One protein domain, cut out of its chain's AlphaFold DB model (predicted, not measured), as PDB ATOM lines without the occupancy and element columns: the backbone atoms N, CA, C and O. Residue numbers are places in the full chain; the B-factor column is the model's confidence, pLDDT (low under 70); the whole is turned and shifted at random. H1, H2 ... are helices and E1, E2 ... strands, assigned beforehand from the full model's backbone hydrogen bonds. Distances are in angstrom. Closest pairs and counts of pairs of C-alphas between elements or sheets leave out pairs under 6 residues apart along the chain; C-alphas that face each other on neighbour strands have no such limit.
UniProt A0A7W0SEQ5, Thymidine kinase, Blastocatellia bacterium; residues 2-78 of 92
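What this domain is: This is residues 2 to 78 of the 92 residues of the protein "Thymidine kinase" of Blastocatellia bacterium (UniProt A0A7W0SEQ5). Little regular structure is here: a small antiparallel hairpin, E1 and E2, lies toward one end of an elongated, loopy chain, and H1 sticks out at the other end with residues 4 to 9 free; H2 lies between. The printed part has 77 residues, in order H1, H2, E1, E2, class mixed, with 21 in named elements. It is loose, radius of gyration of the C-alphas 14.9 A, spanning 44 by 28 by 18 A.

Where its parts are: Find C-alpha 55 at (-29.887, -28.839, 15.500), where E1 runs to 58, 9.4 A; E2, residues 74 to 77, also measures 9.4 A. H2 is residues 29 to 35, 10.2 A. H1, residues 2 to 7, begins at (-45.590, -29.032, -5.170).

How they stand to each other: In the hairpin, directions differ by 143 degrees; look at N 57 and O 75, 2.8 A. H1 and H2 are only just apart, closest 8.3 A. Every O i to N i+4 pair is within hydrogen-bond range in H1, 2 of 3 in H2.

The domain as a whole: The C-alphas farthest apart, Arg 8 and Cys 49, are 45.8 A apart. The three links are long; the printed part has no cut, and no printed residue is under 70 in pLDDT.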
ATOM      1  N   VAL A   2     -44.748 -29.444  -6.326       96.50
ATOM      2  CA  VAL A   2     -45.590 -29.032  -5.170       96.50
ATOM      3  C   VAL A   2     -46.607 -27.943  -5.542       96.50
ATOM      4  O   VAL A   2     -47.802 -28.142  -5.340       96.50
ATOM      5  N   ASN A   3     -46.161 -26.866  -6.198       97.00
ATOM      6  CA  ASN A   3     -47.059 -25.799  -6.662       97.00
ATOM      7  C   ASN A   3     -48.078 -26.269  -7.707       97.00
ATOM      8  O   ASN A   3     -49.197 -25.775  -7.735       97.00
ATOM      9  N   GLU A   4     -47.735 -27.250  -8.544       98.00
ATOM     10  CA  GLU A   4     -48.695 -27.811  -9.503       98.00
ATOM     11  C   GLU A   4     -49.813 -28.582  -8.793       98.00
ATOM     12  O   GLU A   4     -50.967 -28.504  -9.205       98.00
ATOM     13  N   LEU A   5     -49.496 -29.320  -7.723       98.00
ATOM     14  CA  LEU A   5     -50.496 -30.022  -6.914       98.00
ATOM     15  C   LEU A   5     -51.397 -29.035  -6.168       98.00
ATOM     16  O   LEU A   5     -52.619 -29.195  -6.193       98.00
ATOM     17  N   ALA A   6     -50.808 -27.998  -5.569       97.75
ATOM     18  CA  ALA A   6     -51.549 -26.929  -4.906       97.75
ATOM     19  C   ALA A   6     -52.483 -26.197  -5.889       97.75
ATOM     20  O   ALA A   6     -53.672 -26.053  -5.614       97.75
ATOM     21  N   ALA A   7     -51.995 -25.855  -7.089       97.81
ATOM     22  CA  ALA A   7     -52.793 -25.231  -8.148       97.81
ATOM     23  C   ALA A   7     -53.955 -26.116  -8.644       97.81
ATOM     24  O   ALA A   7     -54.970 -25.606  -9.109       97.81
ATOM     25  N   ARG A   8     -53.848 -27.445  -8.504       98.31
ATOM     26  CA  ARG A   8     -54.938 -28.406  -8.772       98.31
ATOM     27  C   ARG A   8     -55.893 -28.587  -7.579       98.31
ATOM     28  O   ARG A   8     -56.653 -29.557  -7.547       98.31
ATOM     29  N   GLY A   9     -55.838 -27.700  -6.584       97.81
ATOM     30  CA  GLY A   9     -56.700 -27.710  -5.400       97.81
ATOM     31  C   GLY A   9     -56.370 -28.807  -4.385       97.81
ATOM     32  O   GLY A   9     -57.228 -29.177  -3.583       97.81
ATOM     33  N   LYS A  10     -55.164 -29.390  -4.423       98.31
ATOM     34  CA  LYS A  10     -54.742 -30.409  -3.450       98.31
ATOM     35  C   LYS A  10     -54.079 -29.750  -2.248       98.31
ATOM     36  O   LYS A  10     -53.215 -28.894  -2.402       98.31
ATOM     37  N   ARG A  11     -54.421 -30.216  -1.044       97.69
ATOM     38  CA  ARG A  11     -53.667 -29.881   0.166       97.69
ATOM     39  C   ARG A  11     -52.356 -30.662   0.161       97.69
ATOM     40  O   ARG A  11     -52.382 -31.891   0.207       97.69
ATOM     41  N   VAL A  12     -51.232 -29.955   0.127       98.00
ATOM     42  CA  VAL A  12     -49.894 -30.552   0.201       98.00
ATOM     43  C   VAL A  12     -49.344 -30.354   1.611       98.00
ATOM     44  O   VAL A  12     -49.363 -29.246   2.135       98.00
ATOM     45  N   ILE A  13     -48.887 -31.438   2.240       97.50
ATOM     46  CA  ILE A  13     -48.237 -31.412   3.556       97.50
ATOM     47  C   ILE A  13     -46.840 -31.993   3.374       97.50
ATOM     48  O   ILE A  13     -46.695 -33.090   2.839       97.50
ATOM     49  N   ILE A  14     -45.825 -31.248   3.802       97.38
ATOM     50  CA  ILE A  14     -44.415 -31.620   3.686       97.38
ATOM     51  C   ILE A  14     -43.830 -31.686   5.094       97.38
ATOM     52  O   ILE A  14     -44.051 -30.786   5.901       97.38
ATOM     53  N   ALA A  15     -43.076 -32.745   5.372       96.88
ATOM     54  CA  ALA A  15     -42.301 -32.898   6.593       96.88
ATOM     55  C   ALA A  15     -40.873 -33.300   6.223       96.88
ATOM     56  O   ALA A  15     -40.666 -34.154   5.361       96.88
ATOM     57  N   GLY A  16     -39.893 -32.685   6.871       95.31
ATOM     58  CA  GLY A  16     -38.487 -32.998   6.664       95.31
ATOM     59  C   GLY A  16     -37.583 -32.060   7.448       95.31
ATOM     60  O   GLY A  16     -38.052 -31.153   8.133       95.31
ATOM     61  N   LEU A  17     -36.281 -32.304   7.340       96.38
ATOM     62  CA  LEU A  17     -35.257 -31.472   7.958       96.38
ATOM     63  C   LEU A  17     -35.023 -30.224   7.105       96.38
ATOM     64  O   LEU A  17     -34.920 -30.323   5.884       96.38
ATOM     65  N   ASP A  18     -34.915 -29.062   7.741       96.44
ATOM     66  CA  ASP A  18     -34.526 -27.817   7.074       96.44
ATOM     67  C   ASP A  18     -33.008 -27.590   7.085       96.44
ATOM     68  O   ASP A  18     -32.486 -26.833   6.262       96.44
ATOM     69  N   GLN A  19     -32.292 -28.283   7.975       96.69
ATOM     70  CA  GLN A  19     -30.840 -28.245   8.101       96.69
ATOM     71  C   GLN A  19     -30.254 -29.663   8.177       96.69
ATOM     72  O   GLN A  19     -30.866 -30.563   8.749       96.69
ATOM     73  N   ASP A  20     -29.061 -29.862   7.616       95.81
ATOM     74  CA  ASP A  20     -28.279 -31.085   7.810       95.81
ATOM     75  C   ASP A  20     -27.502 -31.067   9.139       95.81
ATOM     76  O   ASP A  20     -27.590 -30.121   9.928       95.81
ATOM     77  N   TYR A  21     -26.720 -32.122   9.387       95.62
ATOM     78  CA  TYR A  21     -25.968 -32.281  10.635       95.62
ATOM     79  C   TYR A  21     -24.889 -31.210  10.860       95.62
ATOM     80  O   TYR A  21     -24.429 -31.034  11.983       95.62
ATOM     81  N   THR A  22     -24.499 -30.469   9.816       95.25
ATOM     82  CA  THR A  22     -23.562 -29.338   9.909       95.25
ATOM     83  C   THR A  22     -24.278 -27.996  10.081       95.25
ATOM     84  O   THR A  22     -23.642 -26.942  10.133       95.25
ATOM     85  N   GLY A  23     -25.611 -28.011  10.188       95.38
ATOM     86  CA  GLY A  23     -26.443 -26.817  10.301       95.38
ATOM     87  C   GLY A  23     -26.635 -26.082   8.973       95.38
ATOM     88  O   GLY A  23     -27.116 -24.944   8.973       95.38
ATOM     89  N   ARG A  24     -26.269 -26.697   7.842       96.00
ATOM     90  CA  ARG A  24     -26.440 -26.107   6.510       96.00
ATOM     91  C   ARG A  24     -27.820 -26.431   5.947       96.00
ATOM     92  O   ARG A  24     -28.365 -27.478   6.287       96.00
ATOM     93  N   PRO A  25     -28.381 -25.573   5.080       97.00
ATOM     94  CA  PRO A  25     -29.666 -25.824   4.433       97.00
ATOM     95  C   PRO A  25     -29.758 -27.226   3.813       97.00
ATOM     96  O   PRO A  25     -28.855 -27.645   3.082       97.00
ATOM     97  N   PHE A  26     -30.840 -27.955   4.099       96.75
ATOM     98  CA  PHE A  26     -31.073 -29.290   3.549       96.75
ATOM     99  C   PHE A  26     -32.045 -29.231   2.370       96.75
ATOM    100  O   PHE A  26     -33.263 -29.183   2.519       96.75
ATOM    101  N   GLU A  27     -31.471 -29.178   1.174       95.44
ATOM    102  CA  GLU A  27     -32.201 -29.076  -0.088       95.44
ATOM    103  C   GLU A  27     -33.161 -30.259  -0.290       95.44
ATOM    104  O   GLU A  27     -32.759 -31.402  -0.049       95.44
ATOM    105  N   PRO A  28     -34.403 -30.028  -0.759       96.12
ATOM    106  CA  PRO A  28     -34.984 -28.768  -1.257       96.12
ATOM    107  C   PRO A  28     -35.827 -27.999  -0.213       96.12
ATOM    108  O   PRO A  28     -36.718 -27.223  -0.566       96.12
ATOM    109  N   MET A  29     -35.639 -28.258   1.085       97.25
ATOM    110  CA  MET A  29     -36.499 -27.689   2.129       97.25
ATOM    111  C   MET A  29     -36.502 -26.148   2.172       97.25
ATOM    112  O   MET A  29     -37.586 -25.581   2.301       97.25
ATOM    113  N   PRO A  30     -35.368 -25.432   2.013       96.81
ATOM    114  CA  PRO A  30     -35.356 -23.965   2.018       96.81
ATOM    115  C   PRO A  30     -36.277 -23.336   0.964       96.81
ATOM    116  O   PRO A  30     -36.941 -22.336   1.229       96.81
ATOM    117  N   GLN A  31     -36.348 -23.938  -0.223       97.00
ATOM    118  CA  GLN A  31     -37.186 -23.488  -1.335       97.00
ATOM    119  C   GLN A  31     -38.654 -23.819  -1.083       97.00
ATOM    120  O   GLN A  31     -39.529 -23.059  -1.476       97.00
ATOM    121  N   LEU A  32     -38.937 -24.943  -0.423       97.62
ATOM    122  CA  LEU A  32     -40.300 -25.300  -0.030       97.62
ATOM    123  C   LEU A  32     -40.823 -24.368   1.066       97.62
ATOM    124  O   LEU A  32     -41.982 -23.969   1.022       97.62
ATOM    125  N   LEU A  33     -39.963 -23.970   2.006       96.62
ATOM    126  CA  LEU A  33     -40.306 -23.002   3.045       96.62
ATOM    127  C   LEU A  33     -40.640 -21.625   2.460       96.62
ATOM    128  O   LEU A  33     -41.575 -20.991   2.929       96.62
ATOM    129  N   SER A  34     -39.924 -21.155   1.434       96.81
ATOM    130  CA  SER A  34     -40.160 -19.814   0.875       96.81
ATOM    131  C   SER A  34     -41.484 -19.665   0.119       96.81
ATOM    132  O   SER A  34     -41.950 -18.541  -0.059       96.81
ATOM    133  N   ILE A  35     -42.084 -20.775  -0.321       97.06
ATOM    134  CA  ILE A  35     -43.343 -20.793  -1.081       97.06
ATOM    135  C   ILE A  35     -44.540 -21.307  -0.271       97.06
ATOM    136  O   ILE A  35     -45.655 -21.277  -0.780       97.06
ATOM    137  N   ALA A  36     -44.331 -21.815   0.946       97.81
ATOM    138  CA  ALA A  36     -45.391 -22.413   1.752       97.81
ATOM    139  C   ALA A  36     -46.318 -21.353   2.370       97.81
ATOM    140  O   ALA A  36     -45.857 -20.361   2.932       97.81
ATOM    141  N   GLU A  37     -47.629 -21.610   2.371       97.44
ATOM    142  CA  GLU A  37     -48.608 -20.753   3.054       97.44
ATOM    143  C   GLU A  37     -48.523 -20.869   4.583       97.44
ATOM    144  O   GLU A  37     -48.811 -19.910   5.299       97.44
ATOM    145  N   PHE A  38     -48.124 -22.039   5.093       97.50
ATOM    146  CA  PHE A  38     -47.978 -22.304   6.524       97.50
ATOM    147  C   PHE A  38     -46.668 -23.027   6.816       97.50
ATOM    148  O   PHE A  38     -46.378 -24.077   6.243       97.50
ATOM    149  N   ILE A  39     -45.913 -22.496   7.777       97.94
ATOM    150  CA  ILE A  39     -44.646 -23.064   8.230       97.94
ATOM    151  C   ILE A  39     -44.748 -23.334   9.725       97.94
ATOM    152  O   ILE A  39     -45.076 -22.447  10.510       97.94
ATOM    153  N   THR A  40     -44.446 -24.562  10.136       96.81
ATOM    154  CA  THR A  40     -44.266 -24.920  11.546       96.81
ATOM    155  C   THR A  40     -42.889 -25.534  11.709       96.81
ATOM    156  O   THR A  40     -42.626 -26.607  11.170       96.81
ATOM    157  N   LYS A  41     -42.012 -24.859  12.455       95.81
ATOM    158  CA  LYS A  41     -40.709 -25.408  12.829       95.81
ATOM    159  C   LYS A  41     -40.817 -26.046  14.206       95.81
ATOM    160  O   LYS A  41     -41.067 -25.360  15.195       95.81
ATOM    161  N   THR A  42     -40.681 -27.364  14.257       95.06
ATOM    162  CA  THR A  42     -40.705 -28.104  15.517       95.06
ATOM    163  C   THR A  42     -39.346 -28.010  16.202       95.06
ATOM    164  O   THR A  42     -38.298 -27.978  15.559       95.06
ATOM    165  N   HIS A  43     -39.369 -27.956  17.531       95.81
ATOM    166  CA  HIS A  43     -38.170 -27.937  18.353       95.81
ATOM    167  C   HIS A  43     -38.148 -29.152  19.272       95.81
ATOM    168  O   HIS A  43     -39.185 -29.575  19.782       95.81
ATOM    169  N   ALA A  44     -36.952 -29.689  19.488       96.94
ATOM    170  CA  ALA A  44     -36.709 -30.778  20.425       96.94
ATOM    171  C   ALA A  44     -36.158 -30.235  21.756       96.94
ATOM    172  O   ALA A  44     -36.036 -29.024  21.956       96.94
ATOM    173  N   ILE A  45     -35.785 -31.138  22.661       97.62
ATOM    174  CA  ILE A  45     -35.082 -30.814  23.907       97.62
ATOM    175  C   ILE A  45     -33.602 -31.149  23.722       97.62
ATOM    176  O   ILE A  45     -33.253 -32.215  23.225       97.62
ATOM    177  N   CYS A  46     -32.722 -30.225  24.098       97.94
ATOM    178  CA  CYS A  46     -31.282 -30.401  23.989       97.94
ATOM    179  C   CYS A  46     -30.809 -31.477  24.963       97.94
ATOM    180  O   CYS A  46     -30.882 -31.277  26.174       97.94
ATOM    181  N   VAL A  47     -30.223 -32.549  24.435       96.56
ATOM    182  CA  VAL A  47     -29.722 -33.669  25.246       96.56
ATOM    183  C   VAL A  47     -28.584 -33.232  26.187       96.56
ATOM    184  O   VAL A  47     -28.426 -33.802  27.256       96.56
ATOM    185  N   LYS A  48     -27.831 -32.164  25.860       95.75
ATOM    186  CA  LYS A  48     -26.708 -31.673  26.699       95.75
ATOM    187  C   LYS A  48     -27.151 -30.860  27.908       95.75
ATOM    188  O   LYS A  48     -26.463 -30.835  28.919       95.75
ATOM    189  N   CYS A  49     -28.191 -30.045  27.735       97.00
ATOM    190  CA  CYS A  49     -28.467 -28.939  28.658       97.00
ATOM    191  C   CYS A  49     -29.953 -28.702  28.945       97.00
ATOM    192  O   CYS A  49     -30.275 -27.737  29.631       97.00
ATOM    193  N   GLY A  50     -30.865 -29.489  28.366       97.06
ATOM    194  CA  GLY A  50     -32.313 -29.387  28.581       97.06
ATOM    195  C   GLY A  50     -33.021 -28.195  27.918       97.06
ATOM    196  O   GLY A  50     -34.238 -28.093  28.000       97.06
ATOM    197  N   GLY A  51     -32.298 -27.291  27.250       97.56
ATOM    198  CA  GLY A  51     -32.895 -26.142  26.551       97.56
ATOM    199  C   GLY A  51     -33.537 -26.506  25.205       97.56
ATOM    200  O   GLY A  51     -33.375 -27.620  24.716       97.56
ATOM    201  N   THR A  52     -34.201 -25.552  24.552       97.88
ATOM    202  CA  THR A  52     -34.803 -25.750  23.220       97.88
ATOM    203  C   THR A  52     -33.746 -26.099  22.166       97.88
ATOM    204  O   THR A  52     -32.778 -25.356  21.965       97.88
ATOM    205  N   ALA A  53     -33.924 -27.228  21.480       97.94
ATOM    206  CA  ALA A  53     -33.022 -27.726  20.450       97.94
ATOM    207  C   ALA A  53     -33.535 -27.443  19.037       97.94
ATOM    208  O   ALA A  53     -34.724 -27.560  18.738       97.94
ATOM    209  N   ASN A  54     -32.595 -27.082  18.167       97.19
ATOM    210  CA  ASN A  54     -32.846 -26.725  16.771       97.19
ATOM    211  C   ASN A  54     -31.903 -27.455  15.798       97.19
ATOM    212  O   ASN A  54     -32.062 -27.319  14.594       97.19
ATOM    213  N   TYR A  55     -30.912 -28.187  16.308       97.31
ATOM    214  CA  TYR A  55     -29.887 -28.839  15.500       97.31
ATOM    215  C   TYR A  55     -29.871 -30.340  15.760       97.31
ATOM    216  O   TYR A  55     -30.058 -30.771  16.901       97.31
ATOM    217  N   SER A  56     -29.582 -31.102  14.710       96.50
ATOM    218  CA  SER A  56     -29.308 -32.537  14.774       96.50
ATOM    219  C   SER A  56     -27.796 -32.745  14.771       96.50
ATOM    220  O   SER A  56     -27.155 -32.689  13.728       96.50
ATOM    221  N   GLN A  57     -27.211 -32.944  15.946       96.94
ATOM    222  CA  GLN A  57     -25.788 -33.216  16.122       96.94
ATOM    223  C   GLN A  57     -25.491 -34.655  15.734       96.94
ATOM    224  O   GLN A  57     -26.060 -35.560  16.332       96.94
ATOM    225  N   ARG A  58     -24.587 -34.873  14.781       96.38
ATOM    226  CA  ARG A  58     -24.069 -36.215  14.500       96.38
ATOM    227  C   ARG A  58     -23.119 -36.651  15.615       96.38
ATOM    228  O   ARG A  58     -22.310 -35.835  16.064       96.38
ATOM    229  N   THR A  59     -23.211 -37.914  16.022       95.44
ATOM    230  CA  THR A  59     -22.379 -38.506  17.084       95.44
ATOM    231  C   THR A  59     -21.461 -39.637  16.629       95.44
ATOM    232  O   THR A  59     -20.689 -40.172  17.421       95.44
ATOM    233  N   VAL A  60     -21.520 -39.984  15.344       93.38
ATOM    234  CA  VAL A  60     -20.636 -40.956  14.697       93.38
ATOM    235  C   VAL A  60     -19.753 -40.270  13.664       93.38
ATOM    236  O   VAL A  60     -20.180 -39.325  12.998       93.38
ATOM    237  N   GLU A  61     -18.529 -40.757  13.506       91.88
ATOM    238  CA  GLU A  61     -17.617 -40.285  12.465       91.88
ATOM    239  C   GLU A  61     -18.131 -40.729  11.088       91.88
ATOM    240  O   GLU A  61     -18.151 -41.914  10.764       91.88
ATOM    241  N   SER A  62     -18.598 -39.768  10.296       90.00
ATOM    242  CA  SER A  62     -18.993 -39.950   8.900       90.00
ATOM    243  C   SER A  62     -19.046 -38.575   8.245       90.00
ATOM    244  O   SER A  62     -19.615 -37.639   8.812       90.00
ATOM    245  N   GLU A  63     -18.490 -38.454   7.042       87.88
ATOM    246  CA  GLU A  63     -18.567 -37.229   6.240       87.88
ATOM    247  C   GLU A  63     -19.783 -37.227   5.298       87.88
ATOM    248  O   GLU A  63     -20.090 -36.206   4.676       87.88
ATOM    249  N   GLU A  64     -20.524 -38.338   5.210       91.06
ATOM    250  CA  GLU A  64     -21.673 -38.443   4.314       91.06
ATOM    251  C   GLU A  64     -22.782 -37.484   4.737       91.06
ATOM    252  O   GLU A  64     -23.221 -37.469   5.887       91.06
ATOM    253  N   ARG A  65     -23.300 -36.684   3.802       87.19
ATOM    254  CA  ARG A  65     -24.387 -35.744   4.114       87.19
ATOM    255  C   ARG A  65     -25.663 -36.460   4.562       87.19
ATOM    256  O   ARG A  65     -26.374 -35.952   5.424       87.19
ATOM    257  N   VAL A  66     -25.947 -37.620   3.974       90.31
ATOM    258  CA  VAL A  66     -27.122 -38.438   4.277       90.31
ATOM    259  C   VAL A  66     -26.650 -39.731   4.908       90.31
ATOM    260  O   VAL A  66     -26.090 -40.578   4.236       90.31
ATOM    261  N   GLU A  67     -26.924 -39.882   6.195       90.81
ATOM    262  CA  GLU A  67     -26.593 -41.082   6.957       90.81
ATOM    263  C   GLU A  67     -27.837 -41.455   7.760       90.81
ATOM    264  O   GLU A  67     -28.272 -40.688   8.628       90.81
ATOM    265  N   VAL A  68     -28.437 -42.603   7.444       90.44
ATOM    266  CA  VAL A  68     -29.654 -43.069   8.114       90.44
ATOM    267  C   VAL A  68     -29.307 -43.557   9.519       90.44
ATOM    268  O   VAL A  68     -28.379 -44.345   9.718       90.44
ATOM    269  N   GLY A  69     -30.075 -43.076  10.489       90.50
ATOM    270  CA  GLY A  69     -29.956 -43.415  11.897       90.50
ATOM    271  C   GLY A  69     -30.949 -42.612  12.727       90.50
ATOM    272  O   GLY A  69     -31.651 -41.740  12.209       90.50
ATOM    273  N   ALA A  70     -31.004 -42.918  14.016       91.19
ATOM    274  CA  ALA A  70     -31.827 -42.233  15.000       91.19
ATOM    275  C   ALA A  70     -30.934 -41.786  16.168       91.19
ATOM    276  O   ALA A  70     -29.878 -41.190  15.950       91.19
ATOM    277  N   SER A  71     -31.340 -42.073  17.404       88.94
ATOM    278  CA  SER A  71     -30.597 -41.726  18.621       88.94
ATOM    279  C   SER A  71     -29.233 -42.412  18.748       88.94
ATOM    280  O   SER A  71     -28.429 -42.016  19.578       88.94
ATOM    281  N   ASP A  72     -28.967 -43.441  17.943       89.81
ATOM    282  CA  ASP A  72     -27.674 -44.121  17.848       89.81
ATOM    283  C   ASP A  72     -26.616 -43.298  17.094       89.81
ATOM    284  O   ASP A  72     -25.422 -43.502  17.304       89.81
ATOM    285  N   LYS A  73     -27.041 -42.357  16.239       94.06
ATOM    286  CA  LYS A  73     -26.147 -41.528  15.408       94.06
ATOM    287  C   LYS A  73     -26.364 -40.026  15.553       94.06
ATOM    288  O   LYS A  73     -25.547 -39.251  15.046       94.06
ATOM    289  N   TYR A  74     -27.463 -39.607  16.182       95.94
ATOM    290  CA  TYR A  74     -27.857 -38.208  16.259       95.94
ATOM    291  C   TYR A  74     -28.432 -37.812  17.616       95.94
ATOM    292  O   TYR A  74     -29.231 -38.528  18.215       95.94
ATOM    293  N   GLU A  75     -28.114 -36.591  18.041       96.56
ATOM    294  CA  GLU A  75     -28.685 -35.954  19.225       96.56
ATOM    295  C   GLU A  75     -29.279 -34.585  18.897       96.56
ATOM    296  O   GLU A  75     -28.717 -33.792  18.141       96.56
ATOM    297  N   ALA A  76     -30.395 -34.251  19.539       97.31
ATOM    298  CA  ALA A  76     -30.930 -32.900  19.490       97.31
ATOM    299  C   ALA A  76     -30.050 -31.949  20.320       97.31
ATOM    300  O   ALA A  76     -29.842 -32.158  21.520       97.31
ATOM    301  N   ARG A  77     -29.557 -30.866  19.706       97.44
ATOM    302  CA  ARG A  77     -28.752 -29.831  20.376       97.44
ATOM    303  C   ARG A  77     -29.348 -28.436  20.222       97.44
ATOM    304  O   ARG A  77     -29.911 -28.060  19.190       97.44
ATOM    305  N   CYS A  78     -29.201 -27.634  21.275       97.81
ATOM    306  CA  CYS A  78     -29.431 -26.194  21.211       97.81
ATOM    307  C   CYS A  78     -28.249 -25.494  20.526       97.81
ATOM    308  O   CYS A  78     -27.168 -26.061  20.386       97.81
TER     309      CYS A  78